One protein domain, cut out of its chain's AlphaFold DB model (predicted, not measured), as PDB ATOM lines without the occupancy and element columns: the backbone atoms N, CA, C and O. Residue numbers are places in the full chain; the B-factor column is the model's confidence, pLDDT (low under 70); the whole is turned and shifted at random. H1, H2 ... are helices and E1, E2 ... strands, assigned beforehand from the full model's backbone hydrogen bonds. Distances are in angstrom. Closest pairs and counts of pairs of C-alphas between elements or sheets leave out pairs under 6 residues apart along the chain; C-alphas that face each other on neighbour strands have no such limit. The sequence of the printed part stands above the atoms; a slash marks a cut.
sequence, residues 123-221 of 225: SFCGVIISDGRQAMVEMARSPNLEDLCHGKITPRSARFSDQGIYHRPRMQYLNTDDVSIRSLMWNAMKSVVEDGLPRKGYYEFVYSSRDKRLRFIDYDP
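AT A GLANCE: This is residues 123 to 221 of the 225 residues of an uncharacterized protein of Candidatus Woesearchaeota archaeon (UniProt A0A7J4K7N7). A twisted sheet of six strands curls round one helix, H2, while the short helix H1 is on the opposite face. The printed part has 99 residues, with two named helices and six named strands in the order E1, E2, H1, E3, E4, H2, E5, E6. The sheet's order is E4, E3, E2, E1, E5, E6, all antiparallel, and the class is mixed, helices and strands. The whole is compact, with a radius of gyration of the C-alphas of 12.4 A and spans of 33 by 31 by 27 A.

HOW THE PARTS SIT: E1, residues 123 to 130, and E2, residues 135 to 140, form a hairpin, with N 127 and O 138 within hydrogen-bond range at 2.9 A. H1, residues 145 to 148, is on the sheet at a height of 8.1 A; its closest C-alphas to E1 are those of Leu 145 and Cys 125, 5.2 A apart. E3, residues 156 to 160, is antiparallel to E2, with N 158 and O 137 at 2.8 A. E3 and the edge strand E4, residues 171 to 174, form a hairpin, with N 172 and O 159 at 2.9 A. H2, residues 179 to 190, comes closest to E2 at the C-alphas of Met 185 and Val 137, 6.5 A apart. E5, residues 201 to 208, is antiparallel to E1 at 167 degrees, with N 203 and O 128 at 2.8 A. E5 and the other edge strand, E6, residues 214 to 219, form a hairpin, with N 206 and O 215 at 2.9 A. In H2 every O i to N i+4 pair is within hydrogen-bond range; H1 is too short for such a pair.

IN THESE COORDINATES: E1 begins at C-alpha 123, (-166.414, 32.223, 103.963), and is 23.2 A long; E5 is 22.2 A, E2 16.8 A, H2 16.5 A. E6 ends at C-alpha 219, (-159.470, 14.362, 96.667).

THE WHOLE: The C-alphas farthest apart are those of Lys 152 and Asp 195, 35.0 A. The printed part has no cut and no long link. Its pLDDT is under 70 at residues 146 to 152, 161 to 170, 175 to 176 and 217 to 221.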
ATOM      1  N   SER A 123    -166.650  30.803 104.264       86.06
ATOM      2  CA  SER A 123    -166.414  32.223 103.963       86.06
ATOM      3  C   SER A 123    -165.917  32.403 102.527       86.06
ATOM      4  O   SER A 123    -166.235  33.402 101.882       86.06
ATOM      5  N   PHE A 124    -165.183  31.405 102.031       89.44
ATOM      6  CA  PHE A 124    -164.805  31.234 100.636       89.44
ATOM      7  C   PHE A 124    -164.775  29.750 100.298       89.44
ATOM      8  O   PHE A 124    -164.287  28.954 101.099       89.44
ATOM      9  N   CYS A 125    -165.239  29.392  99.112       87.00
ATOM     10  CA  CYS A 125    -165.093  28.056  98.551       87.00
ATOM     11  C   CYS A 125    -164.245  28.139  97.285       87.00
ATOM     12  O   CYS A 125    -164.193  29.188  96.634       87.00
ATOM     13  N   GLY A 126    -163.553  27.060  96.955       87.81
ATOM     14  CA  GLY A 126    -162.707  27.035  95.781       87.81
ATOM     15  C   GLY A 126    -162.336  25.637  95.331       87.81
ATOM     16  O   GLY A 126    -162.536  24.652  96.042       87.81
ATOM     17  N   VAL A 127    -161.776  25.593  94.132       83.88
ATOM     18  CA  VAL A 127    -161.225  24.390  93.521       83.88
ATOM     19  C   VAL A 127    -159.807  24.664  93.037       83.88
ATOM     20  O   VAL A 127    -159.482  25.785  92.635       83.88
ATOM     21  N   ILE A 128    -158.951  23.651  93.094       84.00
ATOM     22  CA  ILE A 128    -157.629  23.649  92.466       84.00
ATOM     23  C   ILE A 128    -157.614  22.527  91.441       84.00
ATOM     24  O   ILE A 128    -157.945  21.391  91.766       84.00
ATOM     25  N   ILE A 129    -157.203  22.844  90.221       80.75
ATOM     26  CA  ILE A 129    -157.008  21.878  89.144       80.75
ATOM     27  C   ILE A 129    -155.542  21.936  88.763       80.75
ATOM     28  O   ILE A 129    -155.049  23.004  88.402       80.75
ATOM     29  N   SER A 130    -154.842  20.814  88.852       79.75
ATOM     30  CA  SER A 130    -153.426  20.741  88.516       79.75
ATOM     31  C   SER A 130    -153.093  19.508  87.690       79.75
ATOM     32  O   SER A 130    -153.633  18.427  87.916       79.75
ATOM     33  N   ASP A 131    -152.155  19.662  86.759       72.31
ATOM     34  CA  ASP A 131    -151.609  18.583  85.934       72.31
ATOM     35  C   ASP A 131    -150.227  18.085  86.407       72.31
ATOM     36  O   ASP A 131    -149.642  17.208  85.772       72.31
ATOM     37  N   GLY A 132    -149.702  18.618  87.519       76.31
ATOM     38  CA  GLY A 132    -148.351  18.322  88.012       76.31
ATOM     39  C   GLY A 132    -147.291  19.371  87.656       76.31
ATOM     40  O   GLY A 132    -146.194  19.357  88.212       76.31
ATOM     41  N   ARG A 133    -147.587  20.290  86.729       74.25
ATOM     42  CA  ARG A 133    -146.674  21.365  86.294       74.25
ATOM     43  C   ARG A 133    -147.309  22.738  86.439       74.25
ATOM     44  O   ARG A 133    -146.669  23.690  86.882       74.25
ATOM     45  N   GLN A 134    -148.592  22.806  86.122       76.00
ATOM     46  CA  GLN A 134    -149.421  23.991  86.186       76.00
ATOM     47  C   GLN A 134    -150.580  23.740  87.134       76.00
ATOM     48  O   GLN A 134    -150.967  22.602  87.425       76.00
ATOM     49  N   ALA A 135    -151.128  24.831  87.649       81.62
ATOM     50  CA  ALA A 135    -152.331  24.769  88.450       81.62
ATOM     51  C   ALA A 135    -153.213  25.981  88.184       81.62
ATOM     52  O   ALA A 135    -152.736  27.107  88.037       81.62
ATOM     53  N   MET A 136    -154.514  25.749  88.172       85.19
ATOM     54  CA  MET A 136    -155.527  26.782  88.237       85.19
ATOM     55  C   MET A 136    -156.211  26.697  89.593       85.19
ATOM     56  O   MET A 136    -156.574  25.616  90.043       85.19
ATOM     57  N   VAL A 137    -156.396  27.844  90.234       86.94
ATOM     58  CA  VAL A 137    -157.199  27.981  91.447       86.94
ATOM     59  C   VAL A 137    -158.388  28.857  91.111       86.94
ATOM     60  O   VAL A 137    -158.205  29.988  90.665       86.94
ATOM     61  N   GLU A 138    -159.591  28.367  91.363       86.69
ATOM     62  CA  GLU A 138    -160.815  29.157  91.297       86.69
ATOM     63  C   GLU A 138    -161.388  29.308  92.699       86.69
ATOM     64  O   GLU A 138    -161.383  28.368  93.488       86.69
ATOM     65  N   MET A 139    -161.856  30.506  93.038       89.19
ATOM     66  CA  MET A 139    -162.412  30.778  94.357       89.19
ATOM     67  C   MET A 139    -163.553  31.784  94.270       89.19
ATOM     68  O   MET A 139    -163.470  32.801  93.576       89.19
ATOM     69  N   ALA A 140    -164.600  31.533  95.044       87.12
ATOM     70  CA  ALA A 140    -165.747  32.411  95.180       87.12
ATOM     71  C   ALA A 140    -166.043  32.681  96.659       87.12
ATOM     72  O   ALA A 140    -165.816  31.847  97.538       87.12
ATOM     73  N   ARG A 141    -166.582  33.870  96.941       87.94
ATOM     74  CA  ARG A 141    -167.186  34.166  98.243       87.94
ATOM     75  C   ARG A 141    -168.591  33.569  98.248       87.94
ATOM     76  O   ARG A 141    -169.550  34.255  97.917       87.94
ATOM     77  N   SER A 142    -168.685  32.289  98.572       80.38
ATOM     78  CA  SER A 142    -169.947  31.561  98.659       80.38
ATOM     79  C   SER A 142    -169.933  30.663  99.893       80.38
ATOM     80  O   SER A 142    -168.895  30.052 100.158       80.38
ATOM     81  N   PRO A 143    -171.060  30.547 100.622       72.50
ATOM     82  CA  PRO A 143    -171.213  29.566 101.695       72.50
ATOM     83  C   PRO A 143    -171.280  28.129 101.175       72.50
ATOM     84  O   PRO A 143    -171.081  27.186 101.945       72.50
ATOM     85  N   ASN A 144    -171.551  27.955  99.881       70.81
ATOM     86  CA  ASN A 144    -171.793  26.668  99.261       70.81
ATOM     87  C   ASN A 144    -170.810  26.425  98.110       70.81
ATOM     88  O   ASN A 144    -170.803  27.150  97.111       70.81
ATOM     89  N   LEU A 145    -169.982  25.392  98.259       72.06
ATOM     90  CA  LEU A 145    -169.059  24.944  97.220       72.06
ATOM     91  C   LEU A 145    -169.806  24.404  95.991       72.06
ATOM     92  O   LEU A 145    -169.372  24.651  94.874       72.06
ATOM     93  N   GLU A 146    -170.957  23.753  96.174       66.50
ATOM     94  CA  GLU A 146    -171.724  23.172  95.064       66.50
ATOM     95  C   GLU A 146    -172.184  24.254  94.073       66.50
ATOM     96  O   GLU A 146    -172.267  24.010  92.878       66.50
ATOM     97  N   ASP A 147    -172.431  25.487  94.518       66.06
ATOM     98  CA  ASP A 147    -172.815  26.558  93.593       66.06
ATOM     99  C   ASP A 147    -171.651  26.985  92.683       66.06
ATOM    100  O   ASP A 147    -171.875  27.336  91.523       66.06
ATOM    101  N   LEU A 148    -170.409  26.880  93.170       67.88
ATOM    102  CA  LEU A 148    -169.209  27.030  92.349       67.88
ATOM    103  C   LEU A 148    -169.022  25.810  91.429       67.88
ATOM    104  O   LEU A 148    -168.877  25.975  90.218       67.88
ATOM    105  N   CYS A 149    -169.110  24.596  91.981       61.62
ATOM    106  CA  CYS A 149    -168.976  23.334  91.243       61.62
ATOM    107  C   CYS A 149    -170.138  23.047  90.277       61.62
ATOM    108  O   CYS A 149    -170.141  22.025  89.614       61.62
ATOM    109  N   HIS A 150    -171.148  23.907  90.189       60.69
ATOM    110  CA  HIS A 150    -172.242  23.786  89.224       60.69
ATOM    111  C   HIS A 150    -172.377  25.036  88.345       60.69
ATOM    112  O   HIS A 150    -173.388  25.198  87.663       60.69
ATOM    113  N   GLY A 151    -171.397  25.950  88.381       60.31
ATOM    114  CA  GLY A 151    -171.388  27.120  87.500       60.31
ATOM    115  C   GLY A 151    -172.410  28.197  87.813       60.31
ATOM    116  O   GLY A 151    -172.655  29.070  86.987       60.31
ATOM    117  N   LYS A 152    -173.032  28.148  88.989       68.12
ATOM    118  CA  LYS A 152    -174.041  29.136  89.381       68.12
ATOM    119  C   LYS A 152    -173.413  30.454  89.827       68.12
ATOM    120  O   LYS A 152    -174.121  31.443  89.996       68.12
ATOM    121  N   ILE A 153    -172.100  30.459  90.058       73.94
ATOM    122  CA  ILE A 153    -171.333  31.611  90.521       73.94
ATOM    123  C   ILE A 153    -170.092  31.757  89.646       73.94
ATOM    124  O   ILE A 153    -169.391  30.782  89.391       73.94
ATOM    125  N   THR A 154    -169.789  32.988  89.238       79.06
ATOM    126  CA  THR A 154    -168.541  33.319  88.544       79.06
ATOM    127  C   THR A 154    -167.382  33.378  89.547       79.06
ATOM    128  O   THR A 154    -167.395  34.239  90.436       79.06
ATOM    129  N   PRO A 155    -166.368  32.500  89.440       82.56
ATOM    130  CA  PRO A 155    -165.217  32.553  90.324       82.56
ATOM    131  C   PRO A 155    -164.263  33.690  89.970       82.56
ATOM    132  O   PRO A 155    -164.218  34.208  88.853       82.56
ATOM    133  N   ARG A 156    -163.433  34.036  90.951       86.94
ATOM    134  CA  ARG A 156    -162.141  34.675  90.703       86.94
ATOM    135  C   ARG A 156    -161.132  33.560  90.474       86.94
ATOM    136  O   ARG A 156    -161.183  32.559  91.190       86.94
ATOM    137  N   SER A 157    -160.193  33.757  89.560       82.62
ATOM    138  CA  SER A 157    -159.280  32.682  89.165       82.62
ATOM    139  C   SER A 157    -157.828  33.125  89.270       82.62
ATOM    140  O   SER A 157    -157.502  34.308  89.174       82.62
ATOM    141  N   ALA A 158    -156.934  32.174  89.481       83.25
ATOM    142  CA  ALA A 158    -155.501  32.387  89.435       83.25
ATOM    143  C   ALA A 158    -154.839  31.209  88.728       83.25
ATOM    144  O   ALA A 158    -155.218  30.063  88.954       83.25
ATOM    145  N   ARG A 159    -153.848  31.487  87.884       81.50
ATOM    146  CA  ARG A 159    -153.067  30.465  87.182       81.50
ATOM    147  C   ARG A 159    -151.622  30.490  87.656       81.50
ATOM    148  O   ARG A 159    -151.044  31.560  87.833       81.50
ATOM    149  N   PHE A 160    -151.056  29.311  87.853       74.50
ATOM    150  CA  PHE A 160    -149.656  29.073  88.172       74.50
ATOM    151  C   PHE A 160    -149.016  28.273  87.031       74.50
ATOM    152  O   PHE A 160    -149.596  27.278  86.596       74.50
ATOM    153  N   SER A 161    -147.836  28.691  86.560       66.94
ATOM    154  CA  SER A 161    -147.093  28.021  85.483       66.94
ATOM    155  C   SER A 161    -145.723  27.496  85.931       66.94
ATOM    156  O   SER A 161    -145.147  28.030  86.880       66.94
ATOM    157  N   ASP A 162    -145.251  26.467  85.207       56.94
ATOM    158  CA  ASP A 162    -144.095  25.536  85.276       56.94
ATOM    159  C   ASP A 162    -142.851  25.805  86.152       56.94
ATOM    160  O   ASP A 162    -141.963  24.955  86.199       56.94
ATOM    161  N   GLN A 163    -142.707  26.919  86.866       52.84
ATOM    162  CA  GLN A 163    -141.503  27.195  87.643       52.84
ATOM    163  C   GLN A 163    -141.819  27.608  89.088       52.84
ATOM    164  O   GLN A 163    -142.122  28.765  89.368       52.84
ATOM    165  N   GLY A 164    -141.643  26.666  90.022       52.16
ATOM    166  CA  GLY A 164    -141.382  26.869  91.456       52.16
ATOM    167  C   GLY A 164    -142.435  27.637  92.269       52.16
ATOM    168  O   GLY A 164    -142.440  28.871  92.300       52.16
ATOM    169  N   ILE A 165    -143.247  26.908  93.044       49.47
ATOM    170  CA  ILE A 165    -144.352  27.437  93.880       49.47
ATOM    171  C   ILE A 165    -143.864  28.201  95.133       49.47
ATOM    172  O   ILE A 165    -144.640  28.592  95.993       49.47
ATOM    173  N   TYR A 166    -142.578  28.524  95.254       53.19
ATOM    174  CA  TYR A 166    -142.110  29.432  96.313       53.19
ATOM    175  C   TYR A 166    -142.128  30.909  95.896       53.19
ATOM    176  O   TYR A 166    -141.920  31.795  96.726       53.19
ATOM    177  N   HIS A 167    -142.467  31.204  94.638       54.09
ATOM    178  CA  HIS A 167    -142.549  32.568  94.128       54.09
ATOM    179  C   HIS A 167    -144.005  33.006  93.931       54.09
ATOM    180  O   HIS A 167    -144.565  32.883  92.844       54.09
ATOM    181  N   ARG A 168    -144.587  33.634  94.966       53.66
ATOM    182  CA  ARG A 168    -145.879  34.356  94.899       53.66
ATOM    183  C   ARG A 168    -146.058  35.239  93.638       53.66
ATOM    184  O   ARG A 168    -147.181  35.303  93.148       53.66
ATOM    185  N   PRO A 169    -145.010  35.881  93.068       50.22
ATOM    186  CA  PRO A 169    -145.119  36.663  91.829       50.22
ATOM    187  C   PRO A 169    -145.484  35.874  90.562       50.22
ATOM    188  O   PRO A 169    -145.764  36.494  89.543       50.22
ATOM    189  N   ARG A 170    -145.453  34.534  90.588       63.00
ATOM    190  CA  ARG A 170    -145.723  33.686  89.412       63.00
ATOM    191  C   ARG A 170    -147.180  33.243  89.284       63.00
ATOM    192  O   ARG A 170    -147.522  32.578  88.313       63.00
ATOM    193  N   MET A 171    -148.043  33.625  90.228       72.19
ATOM    194  CA  MET A 171    -149.485  33.489  90.043       72.19
ATOM    195  C   MET A 171    -150.023  34.662  89.225       72.19
ATOM    196  O   MET A 171    -149.975  35.811  89.669       72.19
ATOM    197  N   GLN A 172    -150.592  34.366  88.060       78.50
ATOM    198  CA  GLN A 172    -151.382  35.332  87.312       78.50
ATOM    199  C   GLN A 172    -152.813  35.312  87.843       78.50
ATOM    200  O   GLN A 172    -153.526  34.322  87.690       78.50
ATOM    201  N   TYR A 173    -153.234  36.406  88.470       78.19
ATOM    202  CA  TYR A 173    -154.599  36.562  88.959       78.19
ATOM    203  C   TYR A 173    -155.491  37.113  87.852       78.19
ATOM    204  O   TYR A 173    -155.164  38.114  87.216       78.19
ATOM    205  N   LEU A 174    -156.627  36.464  87.646       72.56
ATOM    206  CA  LEU A 174    -157.648  36.837  86.684       72.56
ATOM    207  C   LEU A 174    -158.887  37.298  87.453       72.56
ATOM    208  O   LEU A 174    -159.296  36.686  88.442       72.56
ATOM    209  N   ASN A 175    -159.491  38.392  86.992       67.00
ATOM    210  CA  ASN A 175    -160.763  38.905  87.508       67.00
ATOM    211  C   ASN A 175    -160.754  39.262  89.011       67.00
ATOM    212  O   ASN A 175    -161.799  39.242  89.665       67.00
ATOM    213  N   THR A 176    -159.592  39.597  89.595       69.25
ATOM    214  CA  THR A 176    -159.532  40.116  90.970       69.25
ATOM    215  C   THR A 176    -158.271  40.912  91.300       69.25
ATOM    216  O   THR A 176    -157.157  40.414  91.138       69.25
ATOM    217  N   ASP A 177    -158.454  42.104  91.878       72.94
ATOM    218  CA  ASP A 177    -157.397  42.929  92.499       72.94
ATOM    219  C   ASP A 177    -157.347  42.834  94.026       72.94
ATOM    220  O   ASP A 177    -156.542  43.478  94.697       72.94
ATOM    221  N   ASP A 178    -158.187  41.977  94.593       82.75
ATOM    222  CA  ASP A 178    -158.349  41.843  96.029       82.75
ATOM    223  C   ASP A 178    -157.193  41.043  96.643       82.75
ATOM    224  O   ASP A 178    -157.132  39.812  96.561       82.75
ATOM    225  N   VAL A 179    -156.273  41.757  97.294       81.81
ATOM    226  CA  VAL A 179    -155.083  41.190  97.946       81.81
ATOM    227  C   VAL A 179    -155.443  40.102  98.966       81.81
ATOM    228  O   VAL A 179    -154.676  39.146  99.132       81.81
ATOM    229  N   SER A 180    -156.604  40.198  99.624       84.81
ATOM    230  CA  SER A 180    -157.035  39.194 100.603       84.81
ATOM    231  C   SER A 180    -157.345  37.859  99.920       84.81
ATOM    232  O   SER A 180    -156.788  36.830 100.294       84.81
ATOM    233  N   ILE A 181    -158.110  37.885  98.827       85.50
ATOM    234  CA  ILE A 181    -158.443  36.703  98.017       85.50
ATOM    235  C   ILE A 181    -157.197  36.112  97.371       85.50
ATOM    236  O   ILE A 181    -156.996  34.899  97.436       85.50
ATOM    237  N   ARG A 182    -156.314  36.956  96.826       86.81
ATOM    238  CA  ARG A 182    -155.025  36.518  96.269       86.81
ATOM    239  C   ARG A 182    -154.183  35.767  97.309       86.81
ATOM    240  O   ARG A 182    -153.529  34.778  96.985       86.81
ATOM    241  N   SER A 183    -154.212  36.218  98.566       86.94
ATOM    242  CA  SER A 183    -153.514  35.566  99.687       86.94
ATOM    243  C   SER A 183    -154.135  34.217 100.059       86.94
ATOM    244  O   SER A 183    -153.402  33.262 100.308       86.94
ATOM    245  N   LEU A 184    -155.466  34.121 100.067       90.69
ATOM    246  CA  LEU A 184    -156.194  32.883 100.358       90.69
ATOM    247  C   LEU A 184    -155.994  31.827  99.260       90.69
ATOM    248  O   LEU A 184    -155.701  30.674  99.574       90.69
ATOM    249  N   MET A 185    -156.064  32.222  97.985       88.69
ATOM    250  CA  MET A 185    -155.744  31.342  96.852       88.69
ATOM    251  C   MET A 185    -154.316  30.810  96.956       88.69
ATOM    252  O   MET A 185    -154.085  29.611  96.819       88.69
ATOM    253  N   TRP A 186    -153.356  31.687  97.273       86.25
ATOM    254  CA  TRP A 186    -151.968  31.276  97.457       86.25
ATOM    255  C   TRP A 186    -151.798  30.283  98.604       86.25
ATOM    256  O   TRP A 186    -151.062  29.305  98.496       86.25
ATOM    257  N   ASN A 187    -152.483  30.523  99.719       87.88
ATOM    258  CA  ASN A 187    -152.408  29.640 100.867       87.88
ATOM    259  C   ASN A 187    -153.037  28.260 100.602       87.88
ATOM    260  O   ASN A 187    -152.484  27.257 101.052       87.88
ATOM    261  N   ALA A 188    -154.114  28.202  99.815       88.31
ATOM    262  CA  ALA A 188    -154.679  26.942  99.341       88.31
ATOM    263  C   ALA A 188    -153.697  26.198  98.427       88.31
ATOM    264  O   ALA A 188    -153.394  25.033  98.679       88.31
ATOM    265  N   MET A 189    -153.107  26.905  97.456       85.38
ATOM    266  CA  MET A 189    -152.133  26.340  96.522       85.38
ATOM    267  C   MET A 189    -150.945  25.693  97.243       85.38
ATOM    268  O   MET A 189    -150.638  24.539  96.981       85.38
ATOM    269  N   LYS A 190    -150.333  26.382  98.219       83.94
ATOM    270  CA  LYS A 190    -149.207  25.844  99.013       83.94
ATOM    271  C   LYS A 190    -149.497  24.495  99.681       83.94
ATOM    272  O   LYS A 190    -148.559  23.756  99.952       83.94
ATOM    273  N   SER A 191    -150.759  24.206  99.995       84.38
ATOM    274  CA  SER A 191    -151.146  22.982 100.708       84.38
ATOM    275  C   SER A 191    -151.175  21.748  99.806       84.38
ATOM    276  O   SER A 191    -151.195  20.631 100.311       84.38
ATOM    277  N   VAL A 192    -151.161  21.942  98.485       79.50
ATOM    278  CA  VAL A 192    -151.162  20.861  97.487       79.50
ATOM    279  C   VAL A 192    -149.894  20.910  96.628       79.50
ATOM    280  O   VAL A 192    -149.913  20.572  95.452       79.50
ATOM    281  N   VAL A 193    -148.781  21.355  97.218       79.50
ATOM    282  CA  VAL A 193    -147.442  21.359  96.608       79.50
ATOM    283  C   VAL A 193    -146.621  20.207  97.151       79.50
ATOM    284  O   VAL A 193    -146.604  19.970  98.356       79.50
ATOM    285  N   GLU A 194    -145.873  19.564  96.267       74.19
ATOM    286  CA  GLU A 194    -144.886  18.542  96.584       74.19
ATOM    287  C   GLU A 194    -143.619  18.814  95.778       74.19
ATOM    288  O   GLU A 194    -143.685  19.109  94.586       74.19
ATOM    289  N   ASP A 195    -142.470  18.832  96.453       74.69
ATOM    290  CA  ASP A 195    -141.157  19.086  95.840       74.69
ATOM    291  C   ASP A 195    -141.090  20.350  94.954       74.69
ATOM    292  O   ASP A 195    -140.367  20.429  93.963       74.69
ATOM    293  N   GLY A 196    -141.850  21.385  95.332       72.19
ATOM    294  CA  GLY A 196    -141.890  22.675  94.635       72.19
ATOM    295  C   GLY A 196    -142.801  22.729  93.401       72.19
ATOM    296  O   GLY A 196    -142.891  23.797  92.780       72.19
ATOM    297  N   LEU A 197    -143.500  21.634  93.087       75.25
ATOM    298  CA  LEU A 197    -144.480  21.502  92.007       75.25
ATOM    299  C   LEU A 197    -145.886  21.226  92.558       75.25
ATOM    300  O   LEU A 197    -146.030  20.721  93.672       75.25
ATOM    301  N   PRO A 198    -146.952  21.597  91.831       76.75
ATOM    302  CA  PRO A 198    -148.297  21.348  92.312       76.75
ATOM    303  C   PRO A 198    -148.581  19.858  92.136       76.75
ATOM    304  O   PRO A 198    -148.274  19.280  91.097       76.75
ATOM    305  N   ARG A 199    -149.164  19.219  93.143       78.94
ATOM    306  CA  ARG A 199    -149.604  17.835  93.022       78.94
ATOM    307  C   ARG A 199    -150.688  17.764  91.955       78.94
ATOM    308  O   ARG A 199    -151.696  18.466  92.053       78.94
ATOM    309  N   LYS A 200    -150.508  16.888  90.968       77.38
ATOM    310  CA  LYS A 200    -151.532  16.608  89.957       77.38
ATOM    311  C   LYS A 200    -152.840  16.199  90.641       77.38
ATOM    312  O   LYS A 200    -152.812  15.429  91.597       77.38
ATOM    313  N   GLY A 201    -153.968  16.717  90.164       74.25
ATOM    314  CA  GLY A 201    -155.287  16.336  90.657       74.25
ATOM    315  C   GLY A 201    -156.303  17.470  90.676       74.25
ATOM    316  O   GLY A 201    -156.056  18.585  90.209       74.25
ATOM    317  N   TYR A 202    -157.459  17.142  91.244       74.38
ATOM    318  CA  TYR A 202    -158.575  18.042  91.497       74.38
ATOM    319  C   TYR A 202    -158.803  18.129  93.008       74.38
ATOM    320  O   TYR A 202    -158.939  17.102  93.673       74.38
ATOM    321  N   TYR A 203    -158.815  19.347  93.544       77.31
ATOM    322  CA  TYR A 203    -158.910  19.596  94.979       77.31
ATOM    323  C   TYR A 203    -160.031  20.572  95.272       77.31
ATOM    324  O   TYR A 203    -159.970  21.736  94.879       77.31
ATOM    325  N   GLU A 204    -161.012  20.120  96.034       80.38
ATOM    326  CA  GLU A 204    -162.071  20.975  96.548       80.38
ATOM    327  C   GLU A 204    -161.699  21.501  97.924       80.38
ATOM    328  O   GLU A 204    -161.301  20.729  98.800       80.38
ATOM    329  N   PHE A 205    -161.844  22.806  98.147       84.69
ATOM    330  CA  PHE A 205    -161.507  23.409  99.427       84.69
ATOM    331  C   PHE A 205    -162.473  24.506  99.854       84.69
ATOM    332  O   PHE A 205    -163.162  25.146  99.056       84.69
ATOM    333  N   VAL A 206    -162.480  24.759 101.158       86.62
ATOM    334  CA  VAL A 206    -163.196  25.872 101.772       86.62
ATOM    335  C   VAL A 206    -162.334  26.552 102.823       86.62
ATOM    336  O   VAL A 206    -161.526  25.923 103.505       86.62
ATOM    337  N   TYR A 207    -162.543  27.852 102.979       87.62
ATOM    338  CA  TYR A 207    -162.162  28.597 104.168       87.62
ATOM    339  C   TYR A 207    -163.365  28.679 105.094       87.62
ATOM    340  O   TYR A 207    -164.325  29.394 104.794       87.62
ATOM    341  N   SER A 208    -163.283  27.983 106.222       82.81
ATOM    342  CA  SER A 208    -164.290  27.967 107.282       82.81
ATOM    343  C   SER A 208    -164.812  29.367 107.606       82.81
ATOM    344  O   SER A 208    -164.036  30.311 107.779       82.81
ATOM    345  N   SER A 209    -166.124  29.541 107.717       82.62
ATOM    346  CA  SER A 209    -166.678  30.792 108.243       82.62
ATOM    347  C   SER A 209    -166.460  30.923 109.749       82.62
ATOM    348  O   SER A 209    -166.348  32.063 110.214       82.62
ATOM    349  N   ARG A 210    -166.337  29.800 110.468       75.44
ATOM    350  CA  ARG A 210    -166.194  29.713 111.928       75.44
ATOM    351  C   ARG A 210    -164.797  30.085 112.408       75.44
ATOM    352  O   ARG A 210    -164.650  30.982 113.233       75.44
ATOM    353  N   ASP A 211    -163.776  29.411 111.886       80.69
ATOM    354  CA  ASP A 211    -162.392  29.525 112.363       80.69
ATOM    355  C   ASP A 211    -161.433  30.122 111.318       80.69
ATOM    356  O   ASP A 211    -160.255  30.343 111.613       80.69
ATOM    357  N   LYS A 212    -161.937  30.420 110.110       82.88
ATOM    358  CA  LYS A 212    -161.172  30.965 108.973       82.88
ATOM    359  C   LYS A 212    -160.038  30.056 108.490       82.88
ATOM    360  O   LYS A 212    -159.172  30.513 107.741       82.88
ATOM    361  N   ARG A 213    -160.029  28.777 108.878       85.75
ATOM    362  CA  ARG A 213    -159.030  27.796 108.445       85.75
ATOM    363  C   ARG A 213    -159.411  27.172 107.108       85.75
ATOM    364  O   ARG A 213    -160.586  27.009 106.783       85.75
ATOM    365  N   LEU A 214    -158.378  26.827 106.344       86.88
ATOM    366  CA  LEU A 214    -158.478  26.079 105.097       86.88
ATOM    367  C   LEU A 214    -158.763  24.602 105.395       86.88
ATOM    368  O   LEU A 214    -158.083  24.007 106.232       86.88
ATOM    369  N   ARG A 215    -159.728  24.017 104.687       81.81
ATOM    370  CA  ARG A 215    -160.090  22.597 104.765       81.81
ATOM    371  C   ARG A 215    -160.377  22.062 103.362       81.81
ATOM    372  O   ARG A 215    -160.944  22.791 102.549       81.81
ATOM    373  N   PHE A 216    -160.011  20.811 103.092       77.81
ATOM    374  CA  PHE A 216    -160.271  20.143 101.809       77.81
ATOM    375  C   PHE A 216    -161.457  19.170 101.934       77.81
ATOM    376  O   PHE A 216    -161.657  18.579 102.998       77.81
ATOM    377  N   ILE A 217    -162.276  19.066 100.883       67.69
ATOM    378  CA  ILE A 217    -163.579  18.371 100.902       67.69
ATOM    379  C   ILE A 217    -163.584  17.101 100.042       67.69
ATOM    380  O   ILE A 217    -164.283  16.152 100.402       67.69
ATOM    381  N   ASP A 218    -162.799  17.062  98.965       57.09
ATOM    382  CA  ASP A 218    -162.717  15.924  98.046       57.09
ATOM    383  C   ASP A 218    -161.320  15.847  97.405       57.09
ATOM    384  O   ASP A 218    -160.711  16.885  97.118       57.09
ATOM    385  N   TYR A 219    -160.790  14.633  97.248       50.47
ATOM    386  CA  TYR A 219    -159.470  14.362  96.667       50.47
ATOM    387  C   TYR A 219    -159.480  13.004  95.998       50.47
ATOM    388  O   TYR A 219    -159.867  12.015  96.606       50.47
ATOM    389  N   ASP A 220    -158.954  12.963  94.782       43.81
ATOM    390  CA  ASP A 220    -158.561  11.734  94.118       43.81
ATOM    391  C   ASP A 220    -157.061  11.805  93.778       43.81
ATOM    392  O   ASP A 220    -156.679  12.599  92.914       43.81
ATOM    393  N   PRO A 221    -156.185  11.030  94.441       43.81
ATOM    394  CA  PRO A 221    -154.807  10.851  93.997       43.81
ATOM    395  C   PRO A 221    -154.662   9.844  92.848       43.81
ATOM    396  O   PRO A 221    -153.579   9.776  92.270       43.81
TER     397      PRO A 221